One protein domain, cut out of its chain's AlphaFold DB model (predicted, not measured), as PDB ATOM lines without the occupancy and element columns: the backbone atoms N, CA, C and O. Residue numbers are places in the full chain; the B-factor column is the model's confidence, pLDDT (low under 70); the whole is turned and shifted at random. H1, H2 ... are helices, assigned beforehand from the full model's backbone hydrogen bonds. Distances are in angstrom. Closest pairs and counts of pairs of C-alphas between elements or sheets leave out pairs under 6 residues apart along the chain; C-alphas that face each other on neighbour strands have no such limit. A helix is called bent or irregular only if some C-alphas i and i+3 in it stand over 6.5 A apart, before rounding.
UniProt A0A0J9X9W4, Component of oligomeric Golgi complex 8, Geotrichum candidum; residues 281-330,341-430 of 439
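Overview. This is residues 281 to 330 and 341 to 430 of the 439 residues of the protein "Component of oligomeric Golgi complex 8" of Geotrichum candidum (UniProt A0A0J9X9W4). Three long helices, H3, H4 and H5, lie nearly parallel as a three-helix bundle, triangular in cross-section, with H3 running opposite to H4 and the same way as H5. H1 and H2 fold back over H3 on the outside, the short H6 bridges H4 and H5, and H7 crosses H5 steeply at the bundle's other side. The printed part has 140 residues, with seven named helices, H1 to H7 in order along the chain, and no named strand: all helix. It is compact, with a radius of gyration of the C-alphas of 15.6 A and spans of 48 by 39 by 31 A.

Along the chain. Find C-alpha 281 at (297.698, 180.832, 249.351), where H1, residues 281 to 289, begins. Next come H2, residues 292 to 297, and H3, residues 299 to 324, 36.8 A long from first to last C-alpha. After the cut, look for C-alpha 341 at (305.880, 194.699, 257.326); from there H4 runs to residue 367, 40.2 A away. H4 is irregular, but only just: C-alphas 363 and 366 are 7.0 A apart. H5, residues 371 to 389, is 26.6 A long, and H6 is residues 396 to 399. H7, residues 412 to 430, is 27.0 A long and ends at C-alpha 430, (280.356, 183.750, 278.712).

Arrangement. Start at H3, the hub, which touches four helices. With residues 306 to 313 alone it touches H1, closest at the C-alphas of Leu 288 and Tyr 306, 6.5 A. H2 and H3 touch only at the corner, closest at the C-alphas of Leu 294 and Tyr 302, 5.4 A. H3 touches H4 at a shallow tilt of 4 degrees, opposite ways; the closest C-alphas, of Pro 299 and Met 364, are 6.2 A apart. H3 touches H5, the same way, closest at the C-alphas of Arg 311 and Cys 384, 5.8 A. H6 touches H4, closest at the C-alphas of Arg 358 and Ile 399, 5.3 A, and H5, closest at those of Ser 385 and Trp 396, 5.7 A. H5 touches H7 at a steep tilt of 59 degrees, closest at the C-alphas of Leu 379 and Ala 418, 5.0 A. H3 and H7 are apart. In H1, H5 and H7 every O i to N i+4 pair is within hydrogen-bond range; in H3 21 of 22 are, in H4 21 of 23, and in H2 0 of 2, beside 2 of 3 O i to N i+3 pairs; H6 is too short for an O i to N i+4 pair.

Size, cuts and confidence. The C-alphas farthest apart, of Glu 327 and Cys 369, are 48.5 A apart. Residues 331 to 340 are not printed, and C-alphas 330 and 341 are 10.0 A apart across the cut. The link from H6 to H7, residues 400 to 411, is long. Look for pLDDT under 70 at residue 330, residues 401 to 408 and residues 428 to 430.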
ATOM      1  N   LEU A 281     298.809 180.349 250.166       93.12
ATOM      2  CA  LEU A 281     297.698 180.832 249.351       93.12
ATOM      3  C   LEU A 281     297.426 179.881 248.182       93.12
ATOM      4  O   LEU A 281     296.286 179.475 247.973       93.12
ATOM      5  N   GLN A 282     298.473 179.465 247.464       92.94
ATOM      6  CA  GLN A 282     298.341 178.509 246.367       92.94
ATOM      7  C   GLN A 282     297.822 177.152 246.850       92.94
ATOM      8  O   GLN A 282     296.996 176.536 246.177       92.94
ATOM      9  N   TYR A 283     298.272 176.690 248.017       92.44
ATOM     10  CA  TYR A 283     297.762 175.466 248.627       92.44
ATOM     11  C   TYR A 283     296.259 175.557 248.922       92.44
ATOM     12  O   TYR A 283     295.498 174.696 248.484       92.44
ATOM     13  N   ILE A 284     295.819 176.631 249.586       93.44
ATOM     14  CA  ILE A 284     294.403 176.860 249.907       93.44
ATOM     15  C   ILE A 284     293.572 176.941 248.625       93.44
ATOM     16  O   ILE A 284     292.578 176.235 248.505       93.44
ATOM     17  N   ARG A 285     294.003 177.715 247.622       94.06
ATOM     18  CA  ARG A 285     293.313 177.787 246.322       94.06
ATOM     19  C   ARG A 285     293.217 176.428 245.637       94.06
ATOM     20  O   ARG A 285     292.187 176.117 245.053       94.06
ATOM     21  N   THR A 286     294.255 175.599 245.739       93.62
ATOM     22  CA  THR A 286     294.235 174.238 245.181       93.62
ATOM     23  C   THR A 286     293.187 173.373 245.891       93.62
ATOM     24  O   THR A 286     292.397 172.702 245.227       93.62
ATOM     25  N   LEU A 287     293.103 173.444 247.225       92.31
ATOM     26  CA  LEU A 287     292.048 172.771 247.992       92.31
ATOM     27  C   LEU A 287     290.653 173.262 247.599       92.31
ATOM     28  O   LEU A 287     289.773 172.447 247.343       92.31
ATOM     29  N   LEU A 288     290.455 174.576 247.498       93.19
ATOM     30  CA  LEU A 288     289.173 175.158 247.101       93.19
ATOM     31  C   LEU A 288     288.797 174.752 245.670       93.19
ATOM     32  O   LEU A 288     287.664 174.351 245.428       93.19
ATOM     33  N   SER A 289     289.764 174.721 244.747       92.44
ATOM     34  CA  SER A 289     289.540 174.277 243.366       92.44
ATOM     35  C   SER A 289     289.106 172.809 243.268       92.44
ATOM     36  O   SER A 289     288.340 172.444 242.379       92.44
ATOM     37  N   SER A 290     289.521 171.959 244.216       93.25
ATOM     38  CA  SER A 290     289.058 170.567 244.284       93.25
ATOM     39  C   SER A 290     287.571 170.435 244.647       93.25
ATOM     40  O   SER A 290     286.967 169.393 244.394       93.25
ATOM     41  N   LEU A 291     286.966 171.493 245.207       92.62
ATOM     42  CA  LEU A 291     285.549 171.542 245.565       92.62
ATOM     43  C   LEU A 291     284.654 171.991 244.403       92.62
ATOM     44  O   LEU A 291     283.451 171.744 244.456       92.62
ATOM     45  N   GLU A 292     285.206 172.583 243.339       90.06
ATOM     46  CA  GLU A 292     284.461 173.035 242.152       90.06
ATOM     47  C   GLU A 292     283.440 172.034 241.572       90.06
ATOM     48  O   GLU A 292     282.348 172.470 241.201       90.06
ATOM     49  N   PRO A 293     283.673 170.703 241.518       90.12
ATOM     50  CA  PRO A 293     282.637 169.769 241.068       90.12
ATOM     51  C   PRO A 293     281.347 169.815 241.905       90.12
ATOM     52  O   PRO A 293     280.264 169.583 241.364       90.12
ATOM     53  N   LEU A 294     281.424 170.148 243.201       90.00
ATOM     54  CA  LEU A 294     280.245 170.269 244.064       90.00
ATOM     55  C   LEU A 294     279.449 171.543 243.784       90.00
ATOM     56  O   LEU A 294     278.251 171.566 244.064       90.00
ATOM     57  N   LYS A 295     280.078 172.570 243.205       88.94
ATOM     58  CA  LYS A 295     279.470 173.883 242.962       88.94
ATOM     59  C   LYS A 295     278.157 173.781 242.185       88.94
ATOM     60  O   LYS A 295     277.181 174.435 242.531       88.94
ATOM     61  N   LYS A 296     278.112 172.904 241.173       86.62
ATOM     62  CA  LYS A 296     276.915 172.658 240.347       86.62
ATOM     63  C   LYS A 296     275.962 171.614 240.930       86.62
ATOM     64  O   LYS A 296     274.778 171.647 240.621       86.62
ATOM     65  N   GLN A 297     276.472 170.668 241.718       89.56
ATOM     66  CA  GLN A 297     275.675 169.554 242.245       89.56
ATOM     67  C   GLN A 297     274.898 169.943 243.505       89.56
ATOM     68  O   GLN A 297     273.746 169.560 243.663       89.56
ATOM     69  N   SER A 298     275.544 170.672 244.418       91.62
ATOM     70  CA  SER A 298     274.985 171.044 245.720       91.62
ATOM     71  C   SER A 298     275.596 172.368 246.214       91.62
ATOM     72  O   SER A 298     276.555 172.361 246.991       91.62
ATOM     73  N   PRO A 299     275.037 173.519 245.787       91.12
ATOM     74  CA  PRO A 299     275.513 174.856 246.157       91.12
ATOM     75  C   PRO A 299     275.715 175.064 247.664       91.12
ATOM     76  O   PRO A 299     276.729 175.604 248.103       91.12
ATOM     77  N   GLU A 300     274.778 174.562 248.465       92.31
ATOM     78  CA  GLU A 300     274.802 174.609 249.931       92.31
ATOM     79  C   GLU A 300     275.953 173.801 250.551       92.31
ATOM     80  O   GLU A 300     276.631 174.274 251.465       92.31
ATOM     81  N   THR A 301     276.222 172.597 250.031       91.88
ATOM     82  CA  THR A 301     277.292 171.725 250.538       91.88
ATOM     83  C   THR A 301     278.656 172.236 250.090       91.88
ATOM     84  O   THR A 301     279.609 172.189 250.870       91.88
ATOM     85  N   TYR A 302     278.746 172.765 248.866       94.88
ATOM     86  CA  TYR A 302     279.933 173.459 248.377       94.88
ATOM     87  C   TYR A 302     280.291 174.635 249.291       94.88
ATOM     88  O   TYR A 302     281.395 174.661 249.830       94.88
ATOM     89  N   LEU A 303     279.346 175.552 249.538       93.62
ATOM     90  CA  LEU A 303     279.611 176.741 250.348       93.62
ATOM     91  C   LEU A 303     279.959 176.377 251.797       93.62
ATOM     92  O   LEU A 303     280.896 176.936 252.363       93.62
ATOM     93  N   LYS A 304     279.275 175.385 252.381       93.81
ATOM     94  CA  LYS A 304     279.612 174.864 253.713       93.81
ATOM     95  C   LYS A 304     281.062 174.369 253.788       93.81
ATOM     96  O   LYS A 304     281.810 174.802 254.662       93.81
ATOM     97  N   ARG A 305     281.476 173.498 252.858       94.50
ATOM     98  CA  ARG A 305     282.850 172.963 252.817       94.50
ATOM     99  C   ARG A 305     283.880 174.051 252.530       94.50
ATOM    100  O   ARG A 305     284.953 174.034 253.126       94.50
ATOM    101  N   TYR A 306     283.551 175.009 251.666       95.56
ATOM    102  CA  TYR A 306     284.403 176.162 251.393       95.56
ATOM    103  C   TYR A 306     284.705 176.928 252.690       95.56
ATOM    104  O   TYR A 306     285.867 177.193 252.995       95.56
ATOM    105  N   ILE A 307     283.677 177.232 253.495       93.94
ATOM    106  CA  ILE A 307     283.826 177.939 254.778       93.94
ATOM    107  C   ILE A 307     284.669 177.122 255.768       93.94
ATOM    108  O   ILE A 307     285.495 177.693 256.481       93.94
ATOM    109  N   GLU A 308     284.483 175.801 255.819       93.62
ATOM    110  CA  GLU A 308     285.264 174.903 256.680       93.62
ATOM    111  C   GLU A 308     286.759 174.921 256.313       93.62
ATOM    112  O   GLU A 308     287.589 175.195 257.184       93.62
ATOM    113  N   VAL A 309     287.088 174.729 255.028       94.06
ATOM    114  CA  VAL A 309     288.464 174.772 254.493       94.06
ATOM    115  C   VAL A 309     289.098 176.141 254.734       94.06
ATOM    116  O   VAL A 309     290.228 176.230 255.220       94.06
ATOM    117  N   PHE A 310     288.362 177.216 254.444       94.19
ATOM    118  CA  PHE A 310     288.809 178.583 254.692       94.19
ATOM    119  C   PHE A 310     289.158 178.783 256.171       94.19
ATOM    120  O   PHE A 310     290.272 179.187 256.501       94.19
ATOM    121  N   ARG A 311     288.230 178.456 257.080       91.50
ATOM    122  CA  ARG A 311     288.414 178.651 258.524       91.50
ATOM    123  C   ARG A 311     289.637 177.903 259.045       91.50
ATOM    124  O   ARG A 311     290.418 178.465 259.809       91.50
ATOM    125  N   GLU A 312     289.786 176.642 258.653       90.06
ATOM    126  CA  GLU A 312     290.859 175.776 259.132       90.06
ATOM    127  C   GLU A 312     292.233 176.248 258.642       90.06
ATOM    128  O   GLU A 312     293.136 176.506 259.443       90.06
ATOM    129  N   HIS A 313     292.399 176.424 257.331       91.56
ATOM    130  CA  HIS A 313     293.725 176.649 256.762       91.56
ATOM    131  C   HIS A 313     294.201 178.098 256.854       91.56
ATOM    132  O   HIS A 313     295.408 178.324 256.980       91.56
ATOM    133  N   VAL A 314     293.297 179.083 256.842       92.31
ATOM    134  CA  VAL A 314     293.666 180.496 257.031       92.31
ATOM    135  C   VAL A 314     294.190 180.720 258.445       92.31
ATOM    136  O   VAL A 314     295.263 181.299 258.618       92.31
ATOM    137  N   PHE A 315     293.493 180.195 259.458       89.81
ATOM    138  CA  PHE A 315     293.917 180.333 260.852       89.81
ATOM    139  C   PHE A 315     295.277 179.670 261.100       89.81
ATOM    140  O   PHE A 315     296.192 180.310 261.623       89.81
ATOM    141  N   VAL A 316     295.441 178.413 260.669       88.94
ATOM    142  CA  VAL A 316     296.698 177.666 260.840       88.94
ATOM    143  C   VAL A 316     297.860 178.356 260.125       88.94
ATOM    144  O   VAL A 316     298.962 178.408 260.665       88.94
ATOM    145  N   THR A 317     297.618 178.933 258.947       91.25
ATOM    146  CA  THR A 317     298.640 179.651 258.175       91.25
ATOM    147  C   THR A 317     299.091 180.926 258.884       91.25
ATOM    148  O   THR A 317     300.288 181.191 258.954       91.25
ATOM    149  N   ILE A 318     298.169 181.702 259.463       90.62
ATOM    150  CA  ILE A 318     298.519 182.931 260.191       90.62
ATOM    151  C   ILE A 318     299.267 182.599 261.482       90.62
ATOM    152  O   ILE A 318     300.304 183.196 261.763       90.62
ATOM    153  N   VAL A 319     298.789 181.624 262.259       88.75
ATOM    154  CA  VAL A 319     299.482 181.179 263.480       88.75
ATOM    155  C   VAL A 319     300.864 180.606 263.150       88.75
ATOM    156  O   VAL A 319     301.842 180.909 263.838       88.75
ATOM    157  N   GLY A 320     300.962 179.829 262.070       89.25
ATOM    158  CA  GLY A 320     302.218 179.295 261.556       89.25
ATOM    159  C   GLY A 320     303.193 180.398 261.156       89.25
ATOM    160  O   GLY A 320     304.334 180.380 261.608       89.25
ATOM    161  N   PHE A 321     302.731 181.398 260.402       90.62
ATOM    162  CA  PHE A 321     303.533 182.565 260.031       90.62
ATOM    163  C   PHE A 321     304.096 183.272 261.265       90.62
ATOM    164  O   PHE A 321     305.303 183.481 261.352       90.62
ATOM    165  N   ARG A 322     303.244 183.563 262.260       89.38
ATOM    166  CA  ARG A 322     303.666 184.245 263.495       89.38
ATOM    167  C   ARG A 322     304.704 183.463 264.293       89.38
ATOM    168  O   ARG A 322     305.535 184.059 264.966       89.38
ATOM    169  N   SER A 323     304.651 182.137 264.218       88.81
ATOM    170  CA  SER A 323     305.577 181.261 264.935       88.81
ATOM    171  C   SER A 323     306.909 181.077 264.201       88.81
ATOM    172  O   SER A 323     307.938 180.890 264.839       88.81
ATOM    173  N   VAL A 324     306.895 181.100 262.866       88.12
ATOM    174  CA  VAL A 324     308.096 180.933 262.032       88.12
ATOM    175  C   VAL A 324     308.864 182.250 261.884       88.12
ATOM    176  O   VAL A 324     310.092 182.228 261.833       88.12
ATOM    177  N   PHE A 325     308.159 183.385 261.863       88.81
ATOM    178  CA  PHE A 325     308.722 184.724 261.660       88.81
ATOM    179  C   PHE A 325     308.363 185.683 262.815       88.81
ATOM    180  O   PHE A 325     307.678 186.685 262.592       88.81
ATOM    181  N   PRO A 326     308.798 185.408 264.063       83.12
ATOM    182  CA  PRO A 326     308.472 186.261 265.211       83.12
ATOM    183  C   PRO A 326     309.074 187.671 265.086       83.12
ATOM    184  O   PRO A 326     308.415 188.651 265.426       83.12
ATOM    185  N   GLU A 327     310.278 187.782 264.516       76.75
ATOM    186  CA  GLU A 327     311.006 189.050 264.350       76.75
ATOM    187  C   GLU A 327     310.289 190.048 263.421       76.75
ATOM    188  O   GLU A 327     310.384 191.260 263.590       76.75
ATOM    189  N   SER A 328     309.490 189.543 262.473       71.31
ATOM    190  CA  SER A 328     308.679 190.354 261.549       71.31
ATOM    191  C   SER A 328     307.522 191.089 262.245       71.31
ATOM    192  O   SER A 328     306.909 192.017 261.703       71.31
ATOM    193  N   LEU A 329     307.197 190.650 263.462       70.81
ATOM    194  CA  LEU A 329     306.100 191.155 264.283       70.81
ATOM    195  C   LEU A 329     306.611 192.017 265.439       70.81
ATOM    196  O   LEU A 329     305.870 192.851 265.958       70.81
ATOM    197  N   SER A 330     307.875 191.861 265.833       63.38
ATOM    198  CA  SER A 330     308.522 192.732 266.806       63.38
ATOM    199  C   SER A 330     309.041 193.992 266.123       63.38
ATOM    200  O   SER A 330     310.144 194.051 265.585       63.38
ATOM    201  N   PRO A 341     305.845 195.330 258.646       82.31
ATOM    202  CA  PRO A 341     305.880 194.699 257.326       82.31
ATOM    203  C   PRO A 341     305.202 193.316 257.299       82.31
ATOM    204  O   PRO A 341     304.379 193.079 256.414       82.31
ATOM    205  N   GLY A 342     305.456 192.464 258.299       83.44
ATOM    206  CA  GLY A 342     304.815 191.153 258.434       83.44
ATOM    207  C   GLY A 342     303.305 191.234 258.654       83.44
ATOM    208  O   GLY A 342     302.540 190.507 258.019       83.44
ATOM    209  N   GLU A 343     302.836 192.172 259.481       85.94
ATOM    210  CA  GLU A 343     301.399 192.413 259.667       85.94
ATOM    211  C   GLU A 343     300.718 192.889 258.379       85.94
ATOM    212  O   GLU A 343     299.603 192.462 258.074       85.94
ATOM    213  N   ARG A 344     301.392 193.720 257.572       88.75
ATOM    214  CA  ARG A 344     300.885 194.137 256.254       88.75
ATOM    215  C   ARG A 344     300.758 192.960 255.293       88.75
ATOM    216  O   ARG A 344     299.772 192.902 254.557       88.75
ATOM    217  N   LEU A 345     301.712 192.026 255.313       90.62
ATOM    218  CA  LEU A 345     301.660 190.804 254.509       90.62
ATOM    219  C   LEU A 345     300.505 189.894 254.939       90.62
ATOM    220  O   LEU A 345     299.719 189.481 254.085       90.62
ATOM    221  N   ILE A 346     300.340 189.655 256.245       91.00
ATOM    222  CA  ILE A 346     299.191 188.911 256.787       91.00
ATOM    223  C   ILE A 346     297.877 189.592 256.391       91.00
ATOM    224  O   ILE A 346     296.956 188.930 255.919       91.00
ATOM    225  N   GLY A 347     297.796 190.915 256.538       90.12
ATOM    226  CA  GLY A 347     296.620 191.690 256.158       90.12
ATOM    227  C   GLY A 347     296.315 191.592 254.663       90.12
ATOM    228  O   GLY A 347     295.156 191.466 254.288       90.12
ATOM    229  N   SER A 348     297.335 191.614 253.800       92.00
ATOM    230  CA  SER A 348     297.156 191.424 252.356       92.00
ATOM    231  C   SER A 348     296.653 190.023 252.025       92.00
ATOM    232  O   SER A 348     295.702 189.889 251.265       92.00
ATOM    233  N   PHE A 349     297.256 188.997 252.628       93.88
ATOM    234  CA  PHE A 349     296.843 187.602 252.482       93.88
ATOM    235  C   PHE A 349     295.381 187.395 252.903       93.88
ATOM    236  O   PHE A 349     294.593 186.822 252.153       93.88
ATOM    237  N   LEU A 350     295.004 187.928 254.071       92.31
ATOM    238  CA  LEU A 350     293.632 187.895 254.571       92.31
ATOM    239  C   LEU A 350     292.668 188.615 253.632       92.31
ATOM    240  O   LEU A 350     291.640 188.047 253.287       92.31
ATOM    241  N   ARG A 351     292.998 189.836 253.193       91.06
ATOM    242  CA  ARG A 351     292.144 190.604 252.276       91.06
ATOM    243  C   ARG A 351     291.880 189.849 250.978       91.06
ATOM    244  O   ARG A 351     290.729 189.784 250.570       91.06
ATOM    245  N   THR A 352     292.905 189.254 250.366       93.69
ATOM    246  CA  THR A 352     292.743 188.470 249.131       93.69
ATOM    247  C   THR A 352     291.777 187.303 249.324       93.69
ATOM    248  O   THR A 352     290.846 187.152 248.545       93.69
ATOM    249  N   LEU A 353     291.946 186.510 250.384       93.31
ATOM    250  CA  LEU A 353     291.082 185.354 250.634       93.31
ATOM    251  C   LEU A 353     289.662 185.749 251.058       93.31
ATOM    252  O   LEU A 353     288.700 185.087 250.682       93.31
ATOM    253  N   VAL A 354     289.512 186.816 251.843       92.38
ATOM    254  CA  VAL A 354     288.197 187.352 252.228       92.38
ATOM    255  C   VAL A 354     287.436 187.854 251.007       92.38
ATOM    256  O   VAL A 354     286.230 187.638 250.927       92.38
ATOM    257  N   GLU A 355     288.121 188.497 250.063       91.56
ATOM    258  CA  GLU A 355     287.513 188.943 248.812       91.56
ATOM    259  C   GLU A 355     287.061 187.749 247.959       91.56
ATOM    260  O   GLU A 355     285.903 187.708 247.553       91.56
ATOM    261  N   GLU A 356     287.902 186.720 247.806       93.00
ATOM    262  CA  GLU A 356     287.531 185.462 247.129       93.00
ATOM    263  C   GLU A 356     286.322 184.779 247.803       93.00
ATOM    264  O   GLU A 356     285.403 184.305 247.129       93.00
ATOM    265  N   LEU A 357     286.273 184.763 249.142       92.81
ATOM    266  CA  LEU A 357     285.130 184.247 249.898       92.81
ATOM    267  C   LEU A 357     283.873 185.097 249.661       92.81
ATOM    268  O   LEU A 357     282.787 184.539 249.512       92.81
ATOM    269  N   ARG A 358     283.997 186.430 249.627       91.00
ATOM    270  CA  ARG A 358     282.880 187.350 249.369       91.00
ATOM    271  C   ARG A 358     282.291 187.117 247.983       91.00
ATOM    272  O   ARG A 358     281.075 186.994 247.864       91.00
ATOM    273  N   GLU A 359     283.138 187.026 246.962       90.94
ATOM    274  CA  GLU A 359     282.737 186.717 245.587       90.94
ATOM    275  C   GLU A 359     282.043 185.353 245.508       90.94
ATOM    276  O   GLU A 359     280.953 185.244 244.951       90.94
ATOM    277  N   THR A 360     282.608 184.335 246.164       91.38
ATOM    278  CA  THR A 360     282.014 182.992 246.223       91.38
ATOM    279  C   THR A 360     280.643 183.013 246.907       91.38
ATOM    280  O   THR A 360     279.690 182.400 246.432       91.38
ATOM    281  N   VAL A 361     280.498 183.739 248.017       90.75
ATOM    282  CA  VAL A 361     279.216 183.901 248.718       90.75
ATOM    283  C   VAL A 361     278.193 184.627 247.842       90.75
ATOM    284  O   VAL A 361     277.033 184.215 247.802       90.75
ATOM    285  N   ALA A 362     278.606 185.680 247.134       89.31
ATOM    286  CA  ALA A 362     277.757 186.419 246.203       89.31
ATOM    287  C   ALA A 362     277.267 185.545 245.044       89.31
ATOM    288  O   ALA A 362     276.081 185.566 244.721       89.31
ATOM    289  N   GLU A 363     278.155 184.732 244.473       89.69
ATOM    290  CA  GLU A 363     277.828 183.814 243.386       89.69
ATOM    291  C   GLU A 363     276.893 182.688 243.845       89.69
ATOM    292  O   GLU A 363     275.940 182.351 243.146       89.69
ATOM    293  N   MET A 364     277.132 182.111 245.027       88.50
ATOM    294  CA  MET A 364     276.419 180.913 245.484       88.50
ATOM    295  C   MET A 364     275.090 181.208 246.186       88.50
ATOM    296  O   MET A 364     274.173 180.389 246.114       88.50
ATOM    297  N   SER A 365     274.954 182.365 246.840       86.88
ATOM    298  CA  SER A 365     273.737 182.753 247.568       86.88
ATOM    299  C   SER A 365     272.422 182.634 246.775       86.88
ATOM    300  O   SER A 365     271.484 182.029 247.305       86.88
ATOM    301  N   PRO A 366     272.301 183.124 245.518       86.69
ATOM    302  CA  PRO A 366     271.040 183.047 244.774       86.69
ATOM    303  C   PRO A 366     270.583 181.612 244.473       86.69
ATOM    304  O   PRO A 366     269.402 181.399 244.211       86.69
ATOM    305  N   PHE A 367     271.484 180.628 244.527       87.25
ATOM    306  CA  PHE A 367     271.158 179.221 244.287       87.25
ATOM    307  C   PHE A 367     270.678 178.481 245.544       87.25
ATOM    308  O   PHE A 367     270.216 177.345 245.443       87.25
ATOM    309  N   ILE A 368     270.776 179.096 246.727       88.12
ATOM    310  CA  ILE A 368     270.335 178.504 247.992       88.12
ATOM    311  C   ILE A 368     268.949 179.066 248.326       88.12
ATOM    312  O   ILE A 368     268.811 180.143 248.903       88.12
ATOM    313  N   CYS A 369     267.903 178.337 247.940       84.88
ATOM    314  CA  CYS A 369     266.520 178.790 248.116       84.88
ATOM    315  C   CYS A 369     266.031 178.707 249.571       84.88
ATOM    316  O   CYS A 369     265.167 179.487 249.966       84.88
ATOM    317  N   ASP A 370     266.554 177.766 250.364       89.62
ATOM    318  CA  ASP A 370     266.111 177.566 251.743       89.62
ATOM    319  C   ASP A 370     266.697 178.621 252.698       89.62
ATOM    320  O   ASP A 370     267.910 178.712 252.917       89.62
ATOM    321  N   GLU A 371     265.805 179.394 253.317       87.62
ATOM    322  CA  GLU A 371     266.142 180.437 254.284       87.62
ATOM    323  C   GLU A 371     266.808 179.854 255.542       87.62
ATOM    324  O   GLU A 371     267.695 180.477 256.133       87.62
ATOM    325  N   SER A 372     266.420 178.644 255.961       89.31
ATOM    326  CA  SER A 372     266.981 178.019 257.162       89.31
ATOM    327  C   SER A 372     268.457 177.649 256.962       89.31
ATOM    328  O   SER A 372     269.310 177.969 257.800       89.31
ATOM    329  N   THR A 373     268.772 177.080 255.796       90.38
ATOM    330  CA  THR A 373     270.125 176.717 255.369       90.38
ATOM    331  C   THR A 373     270.998 177.955 255.183       90.38
ATOM    332  O   THR A 373     272.105 177.999 255.722       90.38
ATOM    333  N   ARG A 374     270.485 179.008 254.532       89.75
ATOM    334  CA  ARG A 374     271.170 180.309 254.430       89.75
ATOM    335  C   ARG A 374     271.520 180.888 255.792       89.75
ATOM    336  O   ARG A 374     272.679 181.194 256.051       89.75
ATOM    337  N   ASN A 375     270.549 180.955 256.699       89.56
ATOM    338  CA  ASN A 375     270.763 181.457 258.054       89.56
ATOM    339  C   ASN A 375     271.832 180.664 258.823       89.56
ATOM    340  O   ASN A 375     272.613 181.254 259.572       89.56
ATOM    341  N   SER A 376     271.884 179.341 258.639       91.75
ATOM    342  CA  SER A 376     272.926 178.485 259.218       91.75
ATOM    343  C   SER A 376     274.311 178.795 258.637       91.75
ATOM    344  O   SER A 376     275.272 178.958 259.389       91.75
ATOM    345  N   LEU A 377     274.417 178.951 257.313       92.94
ATOM    346  CA  LEU A 377     275.669 179.283 256.625       92.94
ATOM    347  C   LEU A 377     276.191 180.671 257.017       92.94
ATOM    348  O   LEU A 377     277.361 180.810 257.364       92.94
ATOM    349  N   TRP A 378     275.332 181.691 257.063       92.19
ATOM    350  CA  TRP A 378     275.711 183.041 257.500       92.19
ATOM    351  C   TRP A 378     276.192 183.067 258.944       92.19
ATOM    352  O   TRP A 378     277.179 183.731 259.259       92.19
ATOM    353  N   LEU A 379     275.549 182.290 259.814       91.19
ATOM    354  CA  LEU A 379     276.007 182.122 261.183       91.19
ATOM    355  C   LEU A 379     277.398 181.463 261.229       91.19
ATOM    356  O   LEU A 379     278.256 181.912 261.986       91.19
ATOM    357  N   GLN A 380     277.664 180.454 260.391       92.31
ATOM    358  CA  GLN A 380     278.990 179.828 260.287       92.31
ATOM    359  C   GLN A 380     280.066 180.802 259.791       92.31
ATOM    360  O   GLN A 380     281.153 180.837 260.367       92.31
ATOM    361  N   VAL A 381     279.775 181.616 258.772       91.94
ATOM    362  CA  VAL A 381     280.697 182.658 258.288       91.94
ATOM    363  C   VAL A 381     280.972 183.688 259.382       91.94
ATOM    364  O   VAL A 381     282.121 184.061 259.610       91.94
ATOM    365  N   SER A 382     279.935 184.115 260.097       90.50
ATOM    366  CA  SER A 382     280.046 185.062 261.202       90.50
ATOM    367  C   SER A 382     280.954 184.521 262.319       90.50
ATOM    368  O   SER A 382     281.892 185.206 262.741       90.50
ATOM    369  N   TYR A 383     280.779 183.256 262.726       90.44
ATOM    370  CA  TYR A 383     281.679 182.588 263.678       90.44
ATOM    371  C   TYR A 383     283.101 182.414 263.147       90.44
ATOM    372  O   TYR A 383     284.059 182.608 263.894       90.44
ATOM    373  N   CYS A 384     283.249 182.060 261.868       91.00
ATOM    374  CA  CYS A 384     284.549 181.987 261.210       91.00
ATOM    375  C   CYS A 384     285.277 183.333 261.331       91.00
ATOM    376  O   CYS A 384     286.413 183.386 261.807       91.00
ATOM    377  N   SER A 385     284.579 184.427 261.033       91.25
ATOM    378  CA  SER A 385     285.110 185.781 261.138       91.25
ATOM    379  C   SER A 385     285.536 186.157 262.556       91.25
ATOM    380  O   SER A 385     286.662 186.596 262.769       91.25
ATOM    381  N   GLN A 386     284.706 185.865 263.558       87.88
ATOM    382  CA  GLN A 386     285.051 186.091 264.966       87.88
ATOM    383  C   GLN A 386     286.266 185.263 265.410       87.88
ATOM    384  O   GLN A 386     287.122 185.760 266.145       87.88
ATOM    385  N   SER A 387     286.369 184.008 264.959       86.25
ATOM    386  CA  SER A 387     287.517 183.151 265.274       86.25
ATOM    387  C   SER A 387     288.828 183.716 264.709       86.25
ATOM    388  O   SER A 387     289.846 183.729 265.406       86.25
ATOM    389  N   LEU A 388     288.777 184.278 263.496       87.06
ATOM    390  CA  LEU A 388     289.886 184.969 262.835       87.06
ATOM    391  C   LEU A 388     290.111 186.391 263.381       87.06
ATOM    392  O   LEU A 388     291.222 186.914 263.295       87.06
ATOM    393  N   GLY A 389     289.124 186.985 264.053       83.69
ATOM    394  CA  GLY A 389     289.259 188.250 264.780       83.69
ATOM    395  C   GLY A 389     290.381 188.224 265.824       83.69
ATOM    396  O   GLY A 389     291.099 189.209 265.980       83.69
ATOM    397  N   ARG A 390     290.644 187.066 266.453       79.94
ATOM    398  CA  ARG A 390     291.780 186.874 267.387       79.94
ATOM    399  C   ARG A 390     293.146 187.106 266.739       79.94
ATOM    400  O   ARG A 390     294.116 187.419 267.425       79.94
ATOM    401  N   VAL A 391     293.234 186.934 265.422       76.19
ATOM    402  CA  VAL A 391     294.450 187.162 264.636       76.19
ATOM    403  C   VAL A 391     294.367 188.433 263.780       76.19
ATOM    404  O   VAL A 391     295.214 188.633 262.915       76.19
ATOM    405  N   GLY A 392     293.407 189.322 264.063       71.94
ATOM    406  CA  GLY A 392     293.242 190.607 263.376       71.94
ATOM    407  C   GLY A 392     292.476 190.528 262.052       71.94
ATOM    408  O   GLY A 392     292.564 191.451 261.250       71.94
ATOM    409  N   GLY A 393     291.750 189.433 261.807       77.50
ATOM    410  CA  GLY A 393     290.986 189.194 260.582       77.50
ATOM    411  C   GLY A 393     289.474 189.222 260.786       77.50
ATOM    412  O   GLY A 393     288.807 188.307 260.319       77.50
ATOM    413  N   ASP A 394     288.925 190.212 261.497       84.75
ATOM    414  CA  ASP A 394     287.466 190.394 261.525       84.75
ATOM    415  C   ASP A 394     287.003 190.967 260.176       84.75
ATOM    416  O   ASP A 394     287.302 192.107 259.823       84.75
ATOM    417  N   PHE A 395     286.320 190.133 259.399       89.00
ATOM    418  CA  PHE A 395     285.881 190.406 258.029       89.00
ATOM    419  C   PHE A 395     284.360 190.359 257.863       89.00
ATOM    420  O   PHE A 395     283.854 190.549 256.756       89.00
ATOM    421  N   TRP A 396     283.606 190.109 258.936       89.06
ATOM    422  CA  TRP A 396     282.150 190.034 258.880       89.06
ATOM    423  C   TRP A 396     281.517 191.330 258.347       89.06
ATOM    424  O   TRP A 396     280.585 191.237 257.547       89.06
ATOM    425  N   PRO A 397     282.029 192.535 258.677       85.00
ATOM    426  CA  PRO A 397     281.572 193.769 258.038       85.00
ATOM    427  C   PRO A 397     281.887 193.832 256.537       85.00
ATOM    428  O   PRO A 397     281.101 194.365 255.763       85.00
ATOM    429  N   THR A 398     283.023 193.276 256.112       84.69
ATOM    430  CA  THR A 398     283.486 193.310 254.716       84.69
ATOM    431  C   THR A 398     282.674 192.383 253.817       84.69
ATOM    432  O   THR A 398     282.443 192.710 252.655       84.69
ATOM    433  N   ILE A 399     282.201 191.248 254.343       83.25
ATOM    434  CA  ILE A 399     281.494 190.249 253.531       83.25
ATOM    435  C   ILE A 399     280.098 190.699 253.085       83.25
ATOM    436  O   ILE A 399     279.586 190.208 252.084       83.25
ATOM    437  N   GLN A 400     279.488 191.644 253.807       78.12
ATOM    438  CA  GLN A 400     278.230 192.252 253.381       78.12
ATOM    439  C   GLN A 400     278.417 193.099 252.113       78.12
ATOM    440  O   GLN A 400     277.477 193.242 251.348       78.12
ATOM    441  N   GLY A 401     279.611 193.647 251.876       68.81
ATOM    442  CA  GLY A 401     279.852 194.572 250.770       68.81
ATOM    443  C   GLY A 401     279.119 195.921 250.915       68.81
ATOM    444  O   GLY A 401     278.421 196.166 251.907       68.81
ATOM    445  N   PRO A 402     279.304 196.841 249.953       64.00
ATOM    446  CA  PRO A 402     278.615 198.129 249.932       64.00
ATOM    447  C   PRO A 402     277.100 197.934 249.786       64.00
ATOM    448  O   PRO A 402     276.650 197.207 248.909       64.00
ATOM    449  N   LEU A 403     276.298 198.624 250.606       55.78
ATOM    450  CA  LEU A 403     274.829 198.515 250.571       55.78
ATOM    451  C   LEU A 403     274.190 199.002 249.256       55.78
ATOM    452  O   LEU A 403     273.004 198.755 249.042       55.78
ATOM    453  N   GLU A 404     274.934 199.739 248.431       53.22
ATOM    454  CA  GLU A 404     274.426 200.422 247.234       53.22
ATOM    455  C   GLU A 404     274.544 199.584 245.954       53.22
ATOM    456  O   GLU A 404     273.839 199.846 244.982       53.22
ATOM    457  N   GLU A 405     275.368 198.536 245.958       51.41
ATOM    458  CA  GLU A 405     275.505 197.618 244.833       51.41
ATOM    459  C   GLU A 405     274.758 196.327 245.176       51.41
ATOM    460  O   GLU A 405     275.080 195.648 246.147       51.41
ATOM    461  N   GLY A 406     273.746 195.958 244.386       52.25
ATOM    462  CA  GLY A 406     272.979 194.708 244.534       52.25
ATOM    463  C   GLY A 406     273.792 193.418 244.314       52.25
ATOM    464  O   GLY A 406     273.228 192.408 243.905       52.25
ATOM    465  N   SER A 407     275.106 193.463 244.536       54.25
ATOM    466  CA  SER A 407     276.099 192.400 244.390       54.25
ATOM    467  C   SER A 407     276.375 191.649 245.699       54.25
ATOM    468  O   SER A 407     277.067 190.632 245.680       54.25
ATOM    469  N   SER A 408     275.840 192.095 246.843       63.12
ATOM    470  CA  SER A 408     276.013 191.370 248.105       63.12
ATOM    471  C   SER A 408     275.184 190.085 248.120       63.12
ATOM    472  O   SER A 408     273.953 190.141 248.124       63.12
ATOM    473  N   GLY A 409     275.837 188.925 248.222       72.62
ATOM    474  CA  GLY A 409     275.137 187.645 248.389       72.62
ATOM    475  C   GLY A 409     274.263 187.578 249.643       72.62
ATOM    476  O   GLY A 409     273.288 186.836 249.672       72.62
ATOM    477  N   ILE A 410     274.575 188.356 250.682       83.50
ATOM    478  CA  ILE A 410     273.859 188.335 251.963       83.50
ATOM    479  C   ILE A 410     273.006 189.593 252.087       83.50
ATOM    480  O   ILE A 410     273.529 190.708 252.063       83.50
ATOM    481  N   THR A 411     271.696 189.440 252.290       84.06
ATOM    482  CA  THR A 411     270.836 190.607 252.522       84.06
ATOM    483  C   THR A 411     271.163 191.269 253.864       84.06
ATOM    484  O   THR A 411     271.534 190.610 254.837       84.06
ATOM    485  N   LYS A 412     270.951 192.588 253.974       82.56
ATOM    486  CA  LYS A 412     271.143 193.328 255.240       82.56
ATOM    487  C   LYS A 412     270.379 192.699 256.413       82.56
ATOM    488  O   LYS A 412     270.867 192.711 257.543       82.56
ATOM    489  N   HIS A 413     269.180 192.174 256.154       84.12
ATOM    490  CA  HIS A 413     268.355 191.537 257.174       84.12
ATOM    491  C   HIS A 413     269.015 190.264 257.718       84.12
ATOM    492  O   HIS A 413     269.200 190.146 258.928       84.12
ATOM    493  N   GLU A 414     269.434 189.355 256.838       84.88
ATOM    494  CA  GLU A 414     270.107 188.113 257.232       84.88
ATOM    495  C   GLU A 414     271.455 188.364 257.896       84.88
ATOM    496  O   GLU A 414     271.783 187.724 258.895       84.88
ATOM    497  N   TRP A 415     272.217 189.339 257.393       87.06
ATOM    498  CA  TRP A 415     273.491 189.731 257.984       87.06
ATOM    499  C   TRP A 415     273.311 190.195 259.437       87.06
ATOM    500  O   TRP A 415     274.001 189.728 260.349       87.06
ATOM    501  N   LEU A 416     272.320 191.063 259.685       85.12
ATOM    502  CA  LEU A 416     271.979 191.524 261.034       85.12
ATOM    503  C   LEU A 416     271.441 190.389 261.910       85.12
ATOM    504  O   LEU A 416     271.733 190.346 263.107       85.12
ATOM    505  N   GLN A 417     270.648 189.481 261.342       87.31
ATOM    506  CA  GLN A 417     270.089 188.341 262.061       87.31
ATOM    507  C   GLN A 417     271.189 187.377 262.520       87.31
ATOM    508  O   GLN A 417     271.193 186.981 263.689       87.31
ATOM    509  N   ALA A 418     272.143 187.049 261.647       85.69
ATOM    510  CA  ALA A 418     273.301 186.227 261.980       85.69
ATOM    511  C   ALA A 418     274.165 186.895 263.060       85.69
ATOM    512  O   ALA A 418     274.476 186.255 264.064       85.69
ATOM    513  N   LEU A 419     274.442 188.200 262.940       85.19
ATOM    514  CA  LEU A 419     275.204 188.953 263.945       85.19
ATOM    515  C   LEU A 419     274.516 188.969 265.322       85.19
ATOM    516  O   LEU A 419     275.170 188.833 266.357       85.19
ATOM    517  N   ARG A 420     273.188 189.141 265.361       86.50
ATOM    518  CA  ARG A 420     272.416 189.100 266.614       86.50
ATOM    519  C   ARG A 420     272.462 187.714 267.250       86.50
ATOM    520  O   ARG A 420     272.744 187.620 268.441       86.50
ATOM    521  N   LYS A 421     272.236 186.655 266.462       86.25
ATOM    522  CA  LYS A 421     272.309 185.262 266.934       86.25
ATOM    523  C   LYS A 421     273.703 184.915 267.458       86.25
ATOM    524  O   LYS A 421     273.818 184.329 268.528       86.25
ATOM    525  N   GLN A 422     274.757 185.330 266.759       84.94
ATOM    526  CA  GLN A 422     276.137 185.139 267.200       84.94
ATOM    527  C   GLN A 422     276.421 185.826 268.546       84.94
ATOM    528  O   GLN A 422     277.018 185.222 269.440       84.94
ATOM    529  N   LYS A 423     275.988 187.087 268.708       82.88
ATOM    530  CA  LYS A 423     276.154 187.837 269.966       82.88
ATOM    531  C   LYS A 423     275.390 187.200 271.121       82.88
ATOM    532  O   LYS A 423     275.901 187.187 272.234       82.88
ATOM    533  N   GLU A 424     274.193 186.683 270.863       82.25
ATOM    534  CA  GLU A 424     273.383 186.002 271.873       82.25
ATOM    535  C   GLU A 424     274.062 184.721 272.371       82.25
ATOM    536  O   GLU A 424     274.251 184.545 273.571       82.25
ATOM    537  N   VAL A 425     274.537 183.873 271.458       77.38
ATOM    538  CA  VAL A 425     275.243 182.637 271.826       77.38
ATOM    539  C   VAL A 425     276.576 182.928 272.520       77.38
ATOM    540  O   VAL A 425     276.902 182.266 273.501       77.38
ATOM    541  N   SER A 426     277.325 183.947 272.078       73.81
ATOM    542  CA  SER A 426     278.571 184.354 272.754       73.81
ATOM    543  C   SER A 426     278.305 184.791 274.200       73.81
ATOM    544  O   SER A 426     279.000 184.349 275.109       73.81
ATOM    545  N   LYS A 427     277.240 185.570 274.442       74.56
ATOM    546  CA  LYS A 427     276.832 185.968 275.799       74.56
ATOM    547  C   LYS A 427     276.423 184.776 276.665       74.56
ATOM    548  O   LYS A 427     276.765 184.739 277.841       74.56
ATOM    549  N   GLN A 428     275.703 183.803 276.108       69.06
ATOM    550  CA  GLN A 428     275.303 182.594 276.839       69.06
ATOM    551  C   GLN A 428     276.505 181.699 277.191       69.06
ATOM    552  O   GLN A 428     276.548 181.113 278.275       69.06
ATOM    553  N   LEU A 429     277.512 181.630 276.315       61.81
ATOM    554  CA  LEU A 429     278.783 180.951 276.584       61.81
ATOM    555  C   LEU A 429     279.596 181.658 277.678       61.81
ATOM    556  O   LEU A 429     280.109 180.994 278.575       61.81
ATOM    557  N   ASP A 430     279.652 182.990 277.671       60.59
ATOM    558  CA  ASP A 430     280.356 183.750 278.712       60.59
ATOM    559  C   ASP A 430     279.673 183.601 280.079       60.59
ATOM    560  O   ASP A 430     280.339 183.401 281.096       60.59
TER     561      ASP A 430